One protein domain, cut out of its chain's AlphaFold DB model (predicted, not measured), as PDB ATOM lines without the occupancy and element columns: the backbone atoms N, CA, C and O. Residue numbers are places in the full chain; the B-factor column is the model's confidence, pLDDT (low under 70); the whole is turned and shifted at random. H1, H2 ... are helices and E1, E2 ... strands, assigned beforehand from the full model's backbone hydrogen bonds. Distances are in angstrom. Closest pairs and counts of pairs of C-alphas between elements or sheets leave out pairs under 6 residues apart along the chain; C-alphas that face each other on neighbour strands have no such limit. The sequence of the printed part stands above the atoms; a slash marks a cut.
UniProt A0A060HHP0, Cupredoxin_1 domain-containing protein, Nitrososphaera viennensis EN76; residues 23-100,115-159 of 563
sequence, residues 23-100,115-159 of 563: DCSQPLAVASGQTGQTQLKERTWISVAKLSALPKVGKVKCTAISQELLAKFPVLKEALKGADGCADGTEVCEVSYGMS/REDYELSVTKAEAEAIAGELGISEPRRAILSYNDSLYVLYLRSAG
ATOM      1  N   ASP A  23     119.233 128.321 103.911       61.75
ATOM      2  CA  ASP A  23     119.720 127.301 102.980       61.75
ATOM      3  C   ASP A  23     120.834 126.512 103.671       61.75
ATOM      4  O   ASP A  23     122.009 126.877 103.603       61.75
ATOM      5  N   CYS A  24     120.441 125.459 104.395       60.72
ATOM      6  CA  CYS A  24     121.367 124.587 105.127       60.72
ATOM      7  C   CYS A  24     121.775 123.345 104.313       60.72
ATOM      8  O   CYS A  24     122.222 122.348 104.879       60.72
ATOM      9  N   SER A  25     121.572 123.363 102.989       47.44
ATOM     10  CA  SER A  25     121.692 122.177 102.129       47.44
ATOM     11  C   SER A  25     123.125 121.842 101.681       47.44
ATOM     12  O   SER A  25     123.329 120.850 100.976       47.44
ATOM     13  N   GLN A  26     124.128 122.638 102.076       46.59
ATOM     14  CA  GLN A  26     125.536 122.451 101.700       46.59
ATOM     15  C   GLN A  26     126.482 122.978 102.804       46.59
ATOM     16  O   GLN A  26     126.215 124.056 103.342       46.59
ATOM     17  N   PRO A  27     127.609 122.301 103.111       41.03
ATOM     18  CA  PRO A  27     128.665 122.886 103.938       41.03
ATOM     19  C   PRO A  27     129.206 124.164 103.275       41.03
ATOM     20  O   PRO A  27     129.253 124.261 102.045       41.03
ATOM     21  N   LEU A  28     129.603 125.160 104.074       42.44
ATOM     22  CA  LEU A  28     130.248 126.381 103.582       42.44
ATOM     23  C   LEU A  28     131.475 126.004 102.732       42.44
ATOM     24  O   LEU A  28     132.498 125.566 103.249       42.44
ATOM     25  N   ALA A  29     131.355 126.130 101.408       35.50
ATOM     26  CA  ALA A  29     132.447 125.839 100.490       35.50
ATOM     27  C   ALA A  29     133.639 126.769 100.765       35.50
ATOM     28  O   ALA A  29     133.492 127.992 100.817       35.50
ATOM     29  N   VAL A  30     134.811 126.150 100.914       34.47
ATOM     30  CA  VAL A  30     136.116 126.773 101.150       34.47
ATOM     31  C   VAL A  30     136.419 127.786 100.043       34.47
ATOM     32  O   VAL A  30     136.706 127.412  98.908       34.47
ATOM     33  N   ALA A  31     136.402 129.076 100.376       32.56
ATOM     34  CA  ALA A  31     137.077 130.084  99.572       32.56
ATOM     35  C   ALA A  31     138.537 130.142 100.035       32.56
ATOM     36  O   ALA A  31     138.879 130.807 101.010       32.56
ATOM     37  N   SER A  32     139.408 129.402  99.350       38.88
ATOM     38  CA  SER A  32     140.852 129.558  99.495       38.88
ATOM     39  C   SER A  32     141.249 130.931  98.952       38.88
ATOM     40  O   SER A  32     141.325 131.123  97.738       38.88
ATOM     41  N   GLY A  33     141.481 131.898  99.834       36.72
ATOM     42  CA  GLY A  33     142.006 133.188  99.410       36.72
ATOM     43  C   GLY A  33     141.807 134.298 100.426       36.72
ATOM     44  O   GLY A  33     140.986 135.171 100.196       36.72
ATOM     45  N   GLN A  34     142.579 134.269 101.513       32.84
ATOM     46  CA  GLN A  34     143.297 135.436 102.038       32.84
ATOM     47  C   GLN A  34     144.207 134.981 103.186       32.84
ATOM     48  O   GLN A  34     143.767 134.565 104.254       32.84
ATOM     49  N   THR A  35     145.513 135.011 102.930       36.91
ATOM     50  CA  THR A  35     146.578 134.727 103.892       36.91
ATOM     51  C   THR A  35     146.738 135.907 104.843       36.91
ATOM     52  O   THR A  35     147.608 136.754 104.675       36.91
ATOM     53  N   GLY A  36     145.865 135.948 105.836       41.22
ATOM     54  CA  GLY A  36     146.041 136.676 107.082       41.22
ATOM     55  C   GLY A  36     145.529 135.773 108.191       41.22
ATOM     56  O   GLY A  36     144.461 136.020 108.732       41.22
ATOM     57  N   GLN A  37     146.214 134.652 108.445       45.66
ATOM     58  CA  GLN A  37     145.854 133.769 109.553       45.66
ATOM     59  C   GLN A  37     146.084 134.529 110.859       45.66
ATOM     60  O   GLN A  37     147.209 134.588 111.358       45.66
ATOM     61  N   THR A  38     145.025 135.092 111.433       53.38
ATOM     62  CA  THR A  38     145.025 135.447 112.850       53.38
ATOM     63  C   THR A  38     145.126 134.125 113.600       53.38
ATOM     64  O   THR A  38     144.156 133.371 113.695       53.38
ATOM     65  N   GLN A  39     146.338 133.751 114.012       66.56
ATOM     66  CA  GLN A  39     146.554 132.505 114.740       66.56
ATOM     67  C   GLN A  39     145.750 132.533 116.041       66.56
ATOM     68  O   GLN A  39     145.709 133.566 116.712       66.56
ATOM     69  N   LEU A  40     145.140 131.399 116.411       70.62
ATOM     70  CA  LEU A  40     144.538 131.277 117.737       70.62
ATOM     71  C   LEU A  40     145.609 131.530 118.786       70.62
ATOM     72  O   LEU A  40     146.697 130.933 118.731       70.62
ATOM     73  N   LYS A  41     145.267 132.423 119.710       76.19
ATOM     74  CA  LYS A  41     146.059 132.737 120.892       76.19
ATOM     75  C   LYS A  41     145.869 131.651 121.965       76.19
ATOM     76  O   LYS A  41     145.114 130.698 121.779       76.19
ATOM     77  N   GLU A  42     146.594 131.776 123.073       74.12
ATOM     78  CA  GLU A  42     146.629 130.765 124.141       74.12
ATOM     79  C   GLU A  42     145.257 130.495 124.769       74.12
ATOM     80  O   GLU A  42     144.927 129.340 125.032       74.12
ATOM     81  N   ARG A  43     144.436 131.535 124.965       80.44
ATOM     82  CA  ARG A  43     143.064 131.396 125.462       80.44
ATOM     83  C   ARG A  43     142.106 131.338 124.288       80.44
ATOM     84  O   ARG A  43     142.058 132.279 123.498       80.44
ATOM     85  N   THR A  44     141.361 130.244 124.168       85.50
ATOM     86  CA  THR A  44     140.371 130.036 123.105       85.50
ATOM     87  C   THR A  44     139.057 129.558 123.717       85.50
ATOM     88  O   THR A  44     139.059 128.788 124.675       85.50
ATOM     89  N   TRP A  45     137.934 130.033 123.189       88.56
ATOM     90  CA  TRP A  45     136.602 129.642 123.645       88.56
ATOM     91  C   TRP A  45     135.597 129.680 122.498       88.56
ATOM     92  O   TRP A  45     135.791 130.368 121.486       88.56
ATOM     93  N   ILE A  46     134.522 128.916 122.657       88.06
ATOM     94  CA  ILE A  46     133.348 128.985 121.794       88.06
ATOM     95  C   ILE A  46     132.302 129.872 122.461       88.06
ATOM     96  O   ILE A  46     132.112 129.801 123.670       88.06
ATOM     97  N   SER A  47     131.651 130.717 121.670       87.19
ATOM     98  CA  SER A  47     130.562 131.605 122.083       87.19
ATOM     99  C   SER A  47     129.375 131.290 121.181       87.19
ATOM    100  O   SER A  47     129.499 131.337 119.954       87.19
ATOM    101  N   VAL A  48     128.265 130.849 121.771       88.38
ATOM    102  CA  VAL A  48     127.097 130.354 121.036       88.38
ATOM    103  C   VAL A  48     125.841 131.051 121.531       88.38
ATOM    104  O   VAL A  48     125.516 130.976 122.709       88.38
ATOM    105  N   ALA A  49     125.103 131.668 120.614       84.44
ATOM    106  CA  ALA A  49     123.816 132.293 120.895       84.44
ATOM    107  C   ALA A  49     122.724 131.685 120.021       84.44
ATOM    108  O   ALA A  49     122.926 131.423 118.829       84.44
ATOM    109  N   LYS A  50     121.541 131.487 120.603       85.62
ATOM    110  CA  LYS A  50     120.354 131.062 119.862       85.62
ATOM    111  C   LYS A  50     119.732 132.263 119.154       85.62
ATOM    112  O   LYS A  50     119.518 133.312 119.749       85.62
ATOM    113  N   LEU A  51     119.417 132.123 117.870       77.81
ATOM    114  CA  LEU A  51     118.810 133.199 117.090       77.81
ATOM    115  C   LEU A  51     117.285 133.172 117.245       77.81
ATOM    116  O   LEU A  51     116.621 132.245 116.786       77.81
ATOM    117  N   SER A  52     116.726 134.223 117.849       67.81
ATOM    118  CA  SER A  52     115.277 134.398 118.029       67.81
ATOM    119  C   SER A  52     114.555 134.879 116.760       67.81
ATOM    120  O   SER A  52     113.364 134.620 116.587       67.81
ATOM    121  N   ALA A  53     115.266 135.536 115.834       59.31
ATOM    122  CA  ALA A  53     114.760 135.916 114.517       59.31
ATOM    123  C   ALA A  53     115.888 136.002 113.474       59.31
ATOM    124  O   ALA A  53     116.990 136.465 113.759       59.31
ATOM    125  N   LEU A  54     115.595 135.600 112.233       55.34
ATOM    126  CA  LEU A  54     116.484 135.846 111.096       55.34
ATOM    127  C   LEU A  54     116.423 137.328 110.681       55.34
ATOM    128  O   LEU A  54     115.330 137.907 110.666       55.34
ATOM    129  N   PRO A  55     117.542 137.959 110.278       48.66
ATOM    130  CA  PRO A  55     117.487 139.276 109.655       48.66
ATOM    131  C   PRO A  55     116.583 139.234 108.414       48.66
ATOM    132  O   PRO A  55     116.611 138.284 107.635       48.66
ATOM    133  N   LYS A  56     115.788 140.293 108.204       46.03
ATOM    134  CA  LYS A  56     114.792 140.411 107.114       46.03
ATOM    135  C   LYS A  56     115.394 140.453 105.693       46.03
ATOM    136  O   LYS A  56     114.696 140.801 104.745       46.03
ATOM    137  N   VAL A  57     116.683 140.153 105.527       40.78
ATOM    138  CA  VAL A  57     117.439 140.366 104.288       40.78
ATOM    139  C   VAL A  57     118.235 139.107 103.921       40.78
ATOM    140  O   VAL A  57     119.245 138.801 104.545       40.78
ATOM    141  N   GLY A  58     117.811 138.425 102.850       52.94
ATOM    142  CA  GLY A  58     118.602 137.414 102.130       52.94
ATOM    143  C   GLY A  58     118.505 135.963 102.630       52.94
ATOM    144  O   GLY A  58     118.027 135.684 103.725       52.94
ATOM    145  N   LYS A  59     118.956 135.018 101.786       57.84
ATOM    146  CA  LYS A  59     119.149 133.605 102.161       57.84
ATOM    147  C   LYS A  59     120.328 133.503 103.125       57.84
ATOM    148  O   LYS A  59     121.431 133.927 102.780       57.84
ATOM    149  N   VAL A  60     120.111 132.915 104.294       62.75
ATOM    150  CA  VAL A  60     121.169 132.688 105.282       62.75
ATOM    151  C   VAL A  60     121.797 131.319 105.031       62.75
ATOM    152  O   VAL A  60     121.087 130.316 105.002       62.75
ATOM    153  N   LYS A  61     123.117 131.284 104.818       71.69
ATOM    154  CA  LYS A  61     123.881 130.031 104.734       71.69
ATOM    155  C   LYS A  61     124.124 129.500 106.143       71.69
ATOM    156  O   LYS A  61     124.578 130.254 107.001       71.69
ATOM    157  N   CYS A  62     123.848 128.222 106.349       75.94
ATOM    158  CA  CYS A  62     123.969 127.545 107.638       75.94
ATOM    159  C   CYS A  62     124.603 126.166 107.470       75.94
ATOM    160  O   CYS A  62     124.419 125.512 106.445       75.94
ATOM    161  N   THR A  63     125.297 125.701 108.506       81.25
ATOM    162  CA  THR A  63     125.812 124.331 108.596       81.25
ATOM    163  C   THR A  63     124.862 123.494 109.451       81.25
ATOM    164  O   THR A  63     124.613 123.823 110.612       81.25
ATOM    165  N   ALA A  64     124.308 122.419 108.886       84.00
ATOM    166  CA  ALA A  64     123.466 121.485 109.631       84.00
ATOM    167  C   ALA A  64     124.319 120.627 110.580       84.00
ATOM    168  O   ALA A  64     125.276 119.982 110.154       84.00
ATOM    169  N   ILE A  65     123.964 120.611 111.864       87.31
ATOM    170  CA  ILE A  65     124.678 119.856 112.896       87.31
ATOM    171  C   ILE A  65     124.096 118.444 113.001       87.31
ATOM    172  O   ILE A  65     122.916 118.268 113.307       87.31
ATOM    173  N   SER A  66     124.931 117.429 112.766       87.69
ATOM    174  CA  SER A  66     124.558 116.018 112.896       87.69
ATOM    175  C   SER A  66     124.858 115.470 114.296       87.69
ATOM    176  O   SER A  66     125.719 115.977 115.014       87.69
ATOM    177  N   GLN A  67     124.189 114.376 114.679       89.06
ATOM    178  CA  GLN A  67     124.492 113.673 115.935       89.06
ATOM    179  C   GLN A  67     125.914 113.087 115.955       89.06
ATOM    180  O   GLN A  67     126.530 113.018 117.013       89.06
ATOM    181  N   GLU A  68     126.455 112.708 114.793       88.75
ATOM    182  CA  GLU A  68     127.845 112.254 114.656       88.75
ATOM    183  C   GLU A  68     128.832 113.378 114.992       88.75
ATOM    184  O   GLU A  68     129.775 113.170 115.756       88.75
ATOM    185  N   LEU A  69     128.570 114.593 114.502       87.69
ATOM    186  CA  LEU A  69     129.397 115.757 114.802       87.69
ATOM    187  C   LEU A  69     129.347 116.123 116.293       87.69
ATOM    188  O   LEU A  69     130.377 116.432 116.884       87.69
ATOM    189  N   LEU A  70     128.173 116.026 116.923       91.81
ATOM    190  CA  LEU A  70     128.018 116.245 118.368       91.81
ATOM    191  C   LEU A  70     128.675 115.153 119.220       91.81
ATOM    192  O   LEU A  70     129.113 115.431 120.335       91.81
ATOM    193  N   ALA A  71     128.745 113.918 118.721       91.56
ATOM    194  CA  ALA A  71     129.487 112.844 119.376       91.56
ATOM    195  C   ALA A  71     131.004 113.065 119.275       91.56
ATOM    196  O   ALA A  71     131.732 112.754 120.216       91.56
ATOM    197  N   LYS A  72     131.469 113.629 118.154       91.69
ATOM    198  CA  LYS A  72     132.872 113.994 117.926       91.69
ATOM    199  C   LYS A  72     133.308 115.219 118.735       91.69
ATOM    200  O   LYS A  72     134.438 115.242 119.210       91.69
ATOM    201  N   PHE A  73     132.419 116.197 118.920       93.50
ATOM    202  CA  PHE A  73     132.680 117.423 119.681       93.50
ATOM    203  C   PHE A  73     131.653 117.620 120.807       93.50
ATOM    204  O   PHE A  73     130.692 118.382 120.647       93.50
ATOM    205  N   PRO A  74     131.853 116.975 121.972       94.00
ATOM    206  CA  PRO A  74     130.975 117.140 123.128       94.00
ATOM    207  C   PRO A  74     130.819 118.600 123.572       94.00
ATOM    208  O   PRO A  74     129.718 119.001 123.938       94.00
ATOM    209  N   VAL A  75     131.873 119.414 123.459       90.88
ATOM    210  CA  VAL A  75     131.837 120.840 123.821       90.88
ATOM    211  C   VAL A  75     130.862 121.647 122.954       90.88
ATOM    212  O   VAL A  75     130.161 122.524 123.449       90.88
ATOM    213  N   LEU A  76     130.718 121.297 121.668       91.62
ATOM    214  CA  LEU A  76     129.738 121.924 120.776       91.62
ATOM    215  C   LEU A  76     128.306 121.540 121.170       91.62
ATOM    216  O   LEU A  76     127.401 122.372 121.125       91.62
ATOM    217  N   LYS A  77     128.098 120.285 121.585       94.06
ATOM    218  CA  LYS A  77     126.810 119.818 122.114       94.06
ATOM    219  C   LYS A  77     126.431 120.569 123.386       94.06
ATOM    220  O   LYS A  77     125.275 120.958 123.539       94.06
ATOM    221  N   GLU A  78     127.393 120.748 124.284       93.38
ATOM    222  CA  GLU A  78     127.208 121.484 125.528       93.38
ATOM    223  C   GLU A  78     126.890 122.952 125.260       93.38
ATOM    224  O   GLU A  78     125.898 123.445 125.784       93.38
ATOM    225  N   ALA A  79     127.623 123.614 124.361       91.94
ATOM    226  CA  ALA A  79     127.372 125.014 124.044       91.94
ATOM    227  C   ALA A  79     126.021 125.268 123.368       91.94
ATOM    228  O   ALA A  79     125.369 126.258 123.678       91.94
ATOM    229  N   LEU A  80     125.556 124.371 122.490       92.69
ATOM    230  CA  LEU A  80     124.212 124.475 121.909       92.69
ATOM    231  C   LEU A  80     123.121 124.315 122.975       92.69
ATOM    232  O   LEU A  80     122.173 125.096 123.006       92.69
ATOM    233  N   LYS A  81     123.276 123.336 123.877       93.12
ATOM    234  CA  LYS A  81     122.357 123.143 125.008       93.12
ATOM    235  C   LYS A  81     122.378 124.348 125.953       93.12
ATOM    236  O   LYS A  81     121.333 124.764 126.435       93.12
ATOM    237  N   GLY A  82     123.561 124.885 126.221       89.75
ATOM    238  CA  GLY A  82     123.750 126.081 127.023       89.75
ATOM    239  C   GLY A  82     123.069 127.298 126.408       89.75
ATOM    240  O   GLY A  82     122.325 127.981 127.095       89.75
ATOM    241  N   ALA A  83     123.227 127.500 125.097       88.75
ATOM    242  CA  ALA A  83     122.559 128.564 124.347       88.75
ATOM    243  C   ALA A  83     121.026 128.438 124.367       88.75
ATOM    244  O   ALA A  83     120.326 129.448 124.427       88.75
ATOM    245  N   ASP A  84     120.491 127.212 124.340       89.69
ATOM    246  CA  ASP A  84     119.063 126.977 124.583       89.69
ATOM    247  C   ASP A  84     118.657 127.423 125.995       89.69
ATOM    248  O   ASP A  84     117.647 128.110 126.138       89.69
ATOM    249  N   GLY A  85     119.474 127.087 127.000       87.88
ATOM    250  CA  GLY A  85     119.280 127.497 128.390       87.88
ATOM    251  C   GLY A  85     119.355 129.013 128.607       87.88
ATOM    252  O   GLY A  85     118.635 129.562 129.437       87.88
ATOM    253  N   CYS A  86     120.192 129.721 127.843       83.62
ATOM    254  CA  CYS A  86     120.219 131.185 127.856       83.62
ATOM    255  C   CYS A  86     118.876 131.748 127.399       83.62
ATOM    256  O   CYS A  86     118.287 132.603 128.055       83.62
ATOM    257  N   ALA A  87     118.387 131.242 126.264       81.69
ATOM    258  CA  ALA A  87     117.203 131.763 125.596       81.69
ATOM    259  C   ALA A  87     115.903 131.483 126.369       81.69
ATOM    260  O   ALA A  87     114.926 132.214 126.206       81.69
ATOM    261  N   ASP A  88     115.863 130.423 127.179       84.94
ATOM    262  CA  ASP A  88     114.720 130.095 128.039       84.94
ATOM    263  C   ASP A  88     114.880 130.570 129.499       84.94
ATOM    264  O   ASP A  88     113.948 130.424 130.297       84.94
ATOM    265  N   GLY A  89     116.023 131.179 129.836       78.69
ATOM    266  CA  GLY A  89     116.335 131.709 131.164       78.69
ATOM    267  C   GLY A  89     116.675 130.648 132.214       78.69
ATOM    268  O   GLY A  89     116.679 130.961 133.407       78.69
ATOM    269  N   THR A  90     116.930 129.397 131.819       83.31
ATOM    270  CA  THR A  90     117.380 128.332 132.734       83.31
ATOM    271  C   THR A  90     118.888 128.323 132.966       83.31
ATOM    272  O   THR A  90     119.345 127.714 133.934       83.31
ATOM    273  N   GLU A  91     119.649 129.026 132.129       79.38
ATOM    274  CA  GLU A  91     121.093 129.196 132.243       79.38
ATOM    275  C   GLU A  91     121.457 130.683 132.292       79.38
ATOM    276  O   GLU A  91     120.830 131.522 131.646       79.38
ATOM    277  N   VAL A  92     122.498 131.015 133.056       69.38
ATOM    278  CA  VAL A  92     123.035 132.377 133.103       69.38
ATOM    279  C   VAL A  92     124.124 132.502 132.045       69.38
ATOM    280  O   VAL A  92     125.147 131.814 132.088       69.38
ATOM    281  N   CYS A  93     123.873 133.378 131.080       70.50
ATOM    282  CA  CYS A  93     124.761 133.621 129.941       70.50
ATOM    283  C   CYS A  93     125.294 135.052 129.911       70.50
ATOM    284  O   CYS A  93     126.254 135.347 129.211       70.50
ATOM    285  N   GLU A  94     124.730 135.907 130.765       62.91
ATOM    286  CA  GLU A  94     125.300 137.185 131.142       62.91
ATOM    287  C   GLU A  94     125.532 137.203 132.655       62.91
ATOM    288  O   GLU A  94     124.596 137.032 133.436       62.91
ATOM    289  N   VAL A  95     126.762 137.504 133.074       49.06
ATOM    290  CA  VAL A  95     126.974 138.195 134.349       49.06
ATOM    291  C   VAL A  95     127.637 139.519 134.056       49.06
ATOM    292  O   VAL A  95     128.859 139.646 134.011       49.06
ATOM    293  N   SER A  96     126.809 140.534 133.849       42.84
ATOM    294  CA  SER A  96     127.230 141.881 134.164       42.84
ATOM    295  C   SER A  96     127.176 141.976 135.686       42.84
ATOM    296  O   SER A  96     126.154 141.653 136.287       42.84
ATOM    297  N   TYR A  97     128.277 142.412 136.292       38.91
ATOM    298  CA  TYR A  97     128.437 142.705 137.723       38.91
ATOM    299  C   TYR A  97     128.849 141.526 138.626       38.91
ATOM    300  O   TYR A  97     128.034 140.767 139.137       38.91
ATOM    301  N   GLY A  98     130.154 141.479 138.923       37.38
ATOM    302  CA  GLY A  98     130.731 140.653 139.988       37.38
ATOM    303  C   GLY A  98     132.139 140.163 139.652       37.38
ATOM    304  O   GLY A  98     132.308 139.041 139.214       37.38
ATOM    305  N   MET A  99     133.161 140.994 139.876       38.19
ATOM    306  CA  MET A  99     134.596 140.674 139.732       38.19
ATOM    307  C   MET A  99     135.231 140.609 138.325       38.19
ATOM    308  O   MET A  99     136.316 140.050 138.181       38.19
ATOM    309  N   SER A 100     134.697 141.289 137.310       33.25
ATOM    310  CA  SER A 100     135.540 141.726 136.185       33.25
ATOM    311  C   SER A 100     135.016 143.001 135.532       33.25
ATOM    312  O   SER A 100     133.823 143.164 135.282       33.25
ATOM    313  N   ARG A 115     123.508 140.558 124.412       54.16
ATOM    314  CA  ARG A 115     124.429 139.653 125.144       54.16
ATOM    315  C   ARG A 115     123.881 138.350 125.773       54.16
ATOM    316  O   ARG A 115     124.126 138.085 126.944       54.16
ATOM    317  N   GLU A 116     123.304 137.459 124.967       63.38
ATOM    318  CA  GLU A 116     122.867 136.100 125.377       63.38
ATOM    319  C   GLU A 116     123.815 134.959 124.910       63.38
ATOM    320  O   GLU A 116     123.358 133.889 124.499       63.38
ATOM    321  N   ASP A 117     125.139 135.161 124.911       76.31
ATOM    322  CA  ASP A 117     126.086 134.146 124.418       76.31
ATOM    323  C   ASP A 117     126.446 133.129 125.520       76.31
ATOM    324  O   ASP A 117     127.023 133.481 126.547       76.31
ATOM    325  N   TYR A 118     126.200 131.840 125.288       86.06
ATOM    326  CA  TYR A 118     126.778 130.777 126.108       86.06
ATOM    327  C   TYR A 118     128.239 130.551 125.721       86.06
ATOM    328  O   TYR A 118     128.541 130.217 124.571       86.06
ATOM    329  N   GLU A 119     129.147 130.697 126.684       86.56
ATOM    330  CA  GLU A 119     130.586 130.557 126.454       86.56
ATOM    331  C   GLU A 119     131.192 129.330 127.150       86.56
ATOM    332  O   GLU A 119     130.815 129.000 128.278       86.56
ATOM    333  N   LEU A 120     132.132 128.665 126.467       89.25
ATOM    334  CA  LEU A 120     132.922 127.541 126.985       89.25
ATOM    335  C   LEU A 120     134.355 127.579 126.468       89.25
ATOM    336  O   LEU A 120     134.593 127.759 125.269       89.25
ATOM    337  N   SER A 121     135.304 127.340 127.360       89.12
ATOM    338  CA  SER A 121     136.720 127.245 127.034       89.12
ATOM    339  C   SER A 121     137.009 125.994 126.209       89.12
ATOM    340  O   SER A 121     136.494 124.912 126.476       89.12
ATOM    341  N   VAL A 122     137.874 126.133 125.205       89.12
ATOM    342  CA  VAL A 122     138.352 125.019 124.375       89.12
ATOM    343  C   VAL A 122     139.850 125.130 124.165       89.12
ATOM    344  O   VAL A 122     140.434 126.217 124.176       89.12
ATOM    345  N   THR A 123     140.502 123.998 123.920       88.69
ATOM    346  CA  THR A 123     141.907 124.042 123.502       88.69
ATOM    347  C   THR A 123     142.024 124.614 122.089       88.69
ATOM    348  O   THR A 123     141.120 124.475 121.263       88.69
ATOM    349  N   LYS A 124     143.181 125.201 121.765       86.06
ATOM    350  CA  LYS A 124     143.488 125.658 120.401       86.06
ATOM    351  C   LYS A 124     143.258 124.563 119.350       86.06
ATOM    352  O   LYS A 124     142.646 124.824 118.318       86.06
ATOM    353  N   ALA A 125     143.711 123.341 119.634       87.75
ATOM    354  CA  ALA A 125     143.567 122.201 118.731       87.75
ATOM    355  C   ALA A 125     142.097 121.789 118.541       87.75
ATOM    356  O   ALA A 125     141.677 121.481 117.429       87.75
ATOM    357  N   GLU A 126     141.304 121.815 119.613       89.44
ATOM    358  CA  GLU A 126     139.872 121.515 119.551       89.44
ATOM    359  C   GLU A 126     139.104 122.576 118.754       89.44
ATOM    360  O   GLU A 126     138.300 122.230 117.890       89.44
ATOM    361  N   ALA A 127     139.410 123.861 118.951       88.06
ATOM    362  CA  ALA A 127     138.828 124.943 118.161       88.06
ATOM    363  C   ALA A 127     139.185 124.845 116.667       88.06
ATOM    364  O   ALA A 127     138.328 125.074 115.814       88.06
ATOM    365  N   GLU A 128     140.430 124.486 116.332       86.81
ATOM    366  CA  GLU A 128     140.859 124.245 114.946       86.81
ATOM    367  C   GLU A 128     140.142 123.041 114.326       86.81
ATOM    368  O   GLU A 128     139.712 123.113 113.173       86.81
ATOM    369  N   ALA A 129     139.950 121.963 115.091       88.50
ATOM    370  CA  ALA A 129     139.211 120.788 114.641       88.50
ATOM    371  C   ALA A 129     137.728 121.106 114.384       88.50
ATOM    372  O   ALA A 129     137.201 120.744 113.332       88.50
ATOM    373  N   ILE A 130     137.071 121.835 115.294       87.69
ATOM    374  CA  ILE A 130     135.686 122.299 115.118       87.69
ATOM    375  C   ILE A 130     135.584 123.203 113.883       87.69
ATOM    376  O   ILE A 130     134.685 123.022 113.062       87.69
ATOM    377  N   ALA A 131     136.517 124.148 113.717       84.75
ATOM    378  CA  ALA A 131     136.538 125.045 112.567       84.75
ATOM    379  C   ALA A 131     136.665 124.283 111.241       84.75
ATOM    380  O   ALA A 131     135.923 124.568 110.300       84.75
ATOM    381  N   GLY A 132     137.572 123.304 111.176       83.50
ATOM    382  CA  GLY A 132     137.794 122.487 109.985       83.50
ATOM    383  C   GLY A 132     136.565 121.674 109.585       83.50
ATOM    384  O   GLY A 132     136.191 121.663 108.415       83.50
ATOM    385  N   GLU A 133     135.896 121.051 110.554       84.50
ATOM    386  CA  GLU A 133     134.716 120.208 110.310       84.50
ATOM    387  C   GLU A 133     133.472 121.024 109.947       84.50
ATOM    388  O   GLU A 133     132.658 120.592 109.133       84.50
ATOM    389  N   LEU A 134     133.337 122.227 110.510       81.00
ATOM    390  CA  LEU A 134     132.232 123.140 110.212       81.00
ATOM    391  C   LEU A 134     132.476 124.025 108.978       81.00
ATOM    392  O   LEU A 134     131.569 124.757 108.572       81.00
ATOM    393  N   GLY A 135     133.675 123.981 108.387       74.75
ATOM    394  CA  GLY A 135     134.065 124.851 107.273       74.75
ATOM    395  C   GLY A 135     134.151 126.332 107.663       74.75
ATOM    396  O   GLY A 135     133.893 127.209 106.837       74.75
ATOM    397  N   ILE A 136     134.473 126.624 108.925       72.94
ATOM    398  CA  ILE A 136     134.590 127.990 109.444       72.94
ATOM    399  C   ILE A 136     135.897 128.595 108.927       72.94
ATOM    400  O   ILE A 136     136.988 128.146 109.270       72.94
ATOM    401  N   SER A 137     135.771 129.635 108.108       66.31
ATOM    402  CA  SER A 137     136.884 130.481 107.660       66.31
ATOM    403  C   SER A 137     136.852 131.824 108.392       66.31
ATOM    404  O   SER A 137     135.951 132.071 109.187       66.31
ATOM    405  N   GLU A 138     137.843 132.687 108.163       61.38
ATOM    406  CA  GLU A 138     137.817 134.043 108.715       61.38
ATOM    407  C   GLU A 138     136.698 134.890 108.064       61.38
ATOM    408  O   GLU A 138     136.553 134.859 106.837       61.38
ATOM    409  N   PRO A 139     135.921 135.676 108.840       56.28
ATOM    410  CA  PRO A 139     135.950 135.777 110.303       56.28
ATOM    411  C   PRO A 139     135.380 134.510 110.951       56.28
ATOM    412  O   PRO A 139     134.344 134.038 110.492       56.28
ATOM    413  N   ARG A 140     136.027 133.987 112.008       72.56
ATOM    414  CA  ARG A 140     135.732 132.679 112.645       72.56
ATOM    415  C   ARG A 140     134.344 132.556 113.290       72.56
ATOM    416  O   ARG A 140     134.200 132.409 114.505       72.56
ATOM    417  N   ARG A 141     133.307 132.602 112.468       78.50
ATOM    418  CA  ARG A 141     131.903 132.506 112.848       78.50
ATOM    419  C   ARG A 141     131.143 131.623 111.873       78.50
ATOM    420  O   ARG A 141     131.448 131.600 110.681       78.50
ATOM    421  N   ALA A 142     130.108 130.958 112.359       80.56
ATOM    422  CA  ALA A 142     129.166 130.221 111.527       80.56
ATOM    423  C   ALA A 142     127.745 130.346 112.057       80.56
ATOM    424  O   ALA A 142     127.521 130.581 113.242       80.56
ATOM    425  N   ILE A 143     126.786 130.158 111.153       83.06
ATOM    426  CA  ILE A 143     125.390 129.955 111.520       83.06
ATOM    427  C   ILE A 143     125.139 128.457 111.469       83.06
ATOM    428  O   ILE A 143     125.412 127.806 110.459       83.06
ATOM    429  N   LEU A 144     124.658 127.905 112.570       85.62
ATOM    430  CA  LEU A 144     124.420 126.480 112.732       85.62
ATOM    431  C   LEU A 144     122.919 126.216 112.724       85.62
ATOM    432  O   LEU A 144     122.152 127.019 113.247       85.62
ATOM    433  N   SER A 145     122.512 125.089 112.148       86.94
ATOM    434  CA  SER A 145     121.135 124.598 112.205       86.94
ATOM    435  C   SER A 145     121.091 123.297 112.990       86.94
ATOM    436  O   SER A 145     121.726 122.315 112.599       86.94
ATOM    437  N   TYR A 146     120.328 123.281 114.079       88.12
ATOM    438  CA  TYR A 146     120.178 122.131 114.967       88.12
ATOM    439  C   TYR A 146     118.780 122.134 115.599       88.12
ATOM    440  O   TYR A 146     118.334 123.176 116.067       88.12
ATOM    441  N   ASN A 147     118.081 120.989 115.597       85.81
ATOM    442  CA  ASN A 147     116.720 120.835 116.146       85.81
ATOM    443  C   ASN A 147     115.756 121.981 115.765       85.81
ATOM    444  O   ASN A 147     115.168 122.628 116.632       85.81
ATOM    445  N   ASP A 148     115.648 122.267 114.463       81.94
ATOM    446  CA  ASP A 148     114.799 123.329 113.888       81.94
ATOM    447  C   ASP A 148     115.082 124.755 114.402       81.94
ATOM    448  O   ASP A 148     114.323 125.688 114.135       81.94
ATOM    449  N   SER A 149     116.199 124.944 115.105       85.25
ATOM    450  CA  SER A 149     116.678 126.226 115.608       85.25
ATOM    451  C   SER A 149     117.960 126.639 114.895       85.25
ATOM    452  O   SER A 149     118.737 125.806 114.416       85.25
ATOM    453  N   LEU A 150     118.182 127.951 114.834       84.06
ATOM    454  CA  LEU A 150     119.415 128.526 114.318       84.06
ATOM    455  C   LEU A 150     120.241 129.104 115.458       84.06
ATOM    456  O   LEU A 150     119.702 129.725 116.373       84.06
ATOM    457  N   TYR A 151     121.551 128.935 115.357       85.44
ATOM    458  CA  TYR A 151     122.514 129.440 116.326       85.44
ATOM    459  C   TYR A 151     123.592 130.225 115.598       85.44
ATOM    460  O   TYR A 151     123.964 129.879 114.475       85.44
ATOM    461  N   VAL A 152     124.115 131.259 116.239       82.25
ATOM    462  CA  VAL A 152     125.375 131.878 115.840       82.25
ATOM    463  C   VAL A 152     126.477 131.316 116.723       82.25
ATOM    464  O   VAL A 152     126.352 131.313 117.942       82.25
ATOM    465  N   LEU A 153     127.537 130.810 116.100       85.12
ATOM    466  CA  LEU A 153     128.743 130.361 116.781       85.12
ATOM    467  C   LEU A 153     129.896 131.290 116.420       85.12
ATOM    468  O   LEU A 153     130.136 131.551 115.240       85.12
ATOM    469  N   TYR A 154     130.640 131.714 117.434       82.56
ATOM    470  CA  TYR A 154     131.913 132.409 117.334       82.56
ATOM    471  C   TYR A 154     133.020 131.537 117.929       82.56
ATOM    472  O   TYR A 154     132.882 131.023 119.039       82.56
ATOM    473  N   LEU A 155     134.137 131.405 117.214       82.69
ATOM    474  CA  LEU A 155     135.389 130.905 117.784       82.69
ATOM    475  C   LEU A 155     136.257 132.108 118.131       82.69
ATOM    476  O   LEU A 155     136.763 132.800 117.243       82.69
ATOM    477  N   ARG A 156     136.413 132.368 119.425       82.44
ATOM    478  CA  ARG A 156     137.136 133.529 119.940       82.44
ATOM    479  C   ARG A 156     138.477 133.090 120.510       82.44
ATOM    480  O   ARG A 156     138.611 131.988 121.034       82.44
ATOM    481  N   SER A 157     139.480 133.956 120.400       80.12
ATOM    482  CA  SER A 157     140.753 133.750 121.087       80.12
ATOM    483  C   SER A 157     141.393 135.062 121.491       80.12
ATOM    484  O   SER A 157     141.268 136.061 120.781       80.12
ATOM    485  N   ALA A 158     142.102 135.039 122.611       73.62
ATOM    486  CA  ALA A 158     142.680 136.212 123.238       73.62
ATOM    487  C   ALA A 158     144.016 135.862 123.916       73.62
ATOM    488  O   ALA A 158     144.321 134.694 124.177       73.62
ATOM    489  N   GLY A 159     144.859 136.872 124.136       69.31
ATOM    490  CA  GLY A 159     146.063 136.722 124.948       69.31
ATOM    491  C   GLY A 159     145.700 136.489 126.414       69.31
ATOM    492  O   GLY A 159     144.554 136.658 126.827       69.31
TER     493      GLY A 159
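What this domain is: This is residues 23 to 100 and 115 to 159 of the 563 residues of the protein "Cupredoxin_1 domain-containing protein" of Nitrososphaera viennensis EN76 (UniProt A0A060HHP0). A strongly twisted sheet of four strands, E2, E1, E4 and E3, forms a wall with two helices, H2 and H3, over one face and no named helix on the other. The short helix H1 makes a corner with H2 and is not on the sheet, and long stretches without named elements lie away from the middle. The printed part has 123 residues, with three named helices and four named strands in the order E1, H1, H2, E2, H3, E3, E4; the class is mixed, helices and strands, with under half of the residues in named elements. The sheet is antiparallel throughout, and the whole is compact, with a radius of gyration of the C-alphas of 14.6 A and spans of 43 by 35 by 31 A.

Where its parts are: Residues 23 to 42 hold no named element. E1 is residues 43 to 50, 23.4 A long, and begins at C-alpha 43, (143.064, 131.396, 125.462). H1, residues 67 to 72, measures 8.6 A. H2, residues 74 to 88, measures 21.4 A and begins at C-alpha 74, (130.975, 117.140, 123.128). E2 is residues 118 to 122, 13.0 A; H3 is residues 124 to 134, 15.4 A; E3 is residues 141 to 146, 15.8 A. E4, residues 149 to 158, measures 28.9 A and ends at C-alpha 158, (142.680, 136.212, 123.238).

How they stand to each other: E1 and E4 are antiparallel inner strands, with N 47 and O 154 within hydrogen-bond range at 2.9 A. The edge strand E2 is antiparallel to E1, with N 118 and O 48 at 2.8 A. E3, the other edge strand, forms a hairpin with E4, with N 144 and O 151 at 2.8 A. Residues 63 to 64 pair in parallel with residues 144 to 145 of E3. H2 and H3 are on the same face of the sheet, in two layers, helices on one face of a sheet. For H2 and E1 the closest C-alphas are those of Ala 49 and Ala 83, 5.2 A apart. H3, at a height over the sheet of 9.0 A, runs along the strands, at 16 degrees to E1 on the local plane. H2 and H3 are near each other, with 5 pairs of C-alphas within 10 A. H1 and H2 touch only at the corner, and only just, with 3 pairs of C-alphas within 8 A, the closest those of Leu 70 and Lys 77 at 5.3 A. In H1, H2 and H3 every O i to N i+4 pair is within hydrogen-bond range.

The domain as a whole: The C-alphas farthest apart, those of Ser 25 and Met 99, are 43.8 A apart. Residues 101 to 114 are not printed, and C-alphas 100 and 115 are 15.8 A apart across that cut. The link from E1 to H1, 16 residues, is long. The mean pLDDT of the printed part is 73.4, and 40 residues are under 70, among them residues 23 to 39, 52 to 60 and 94 to 100.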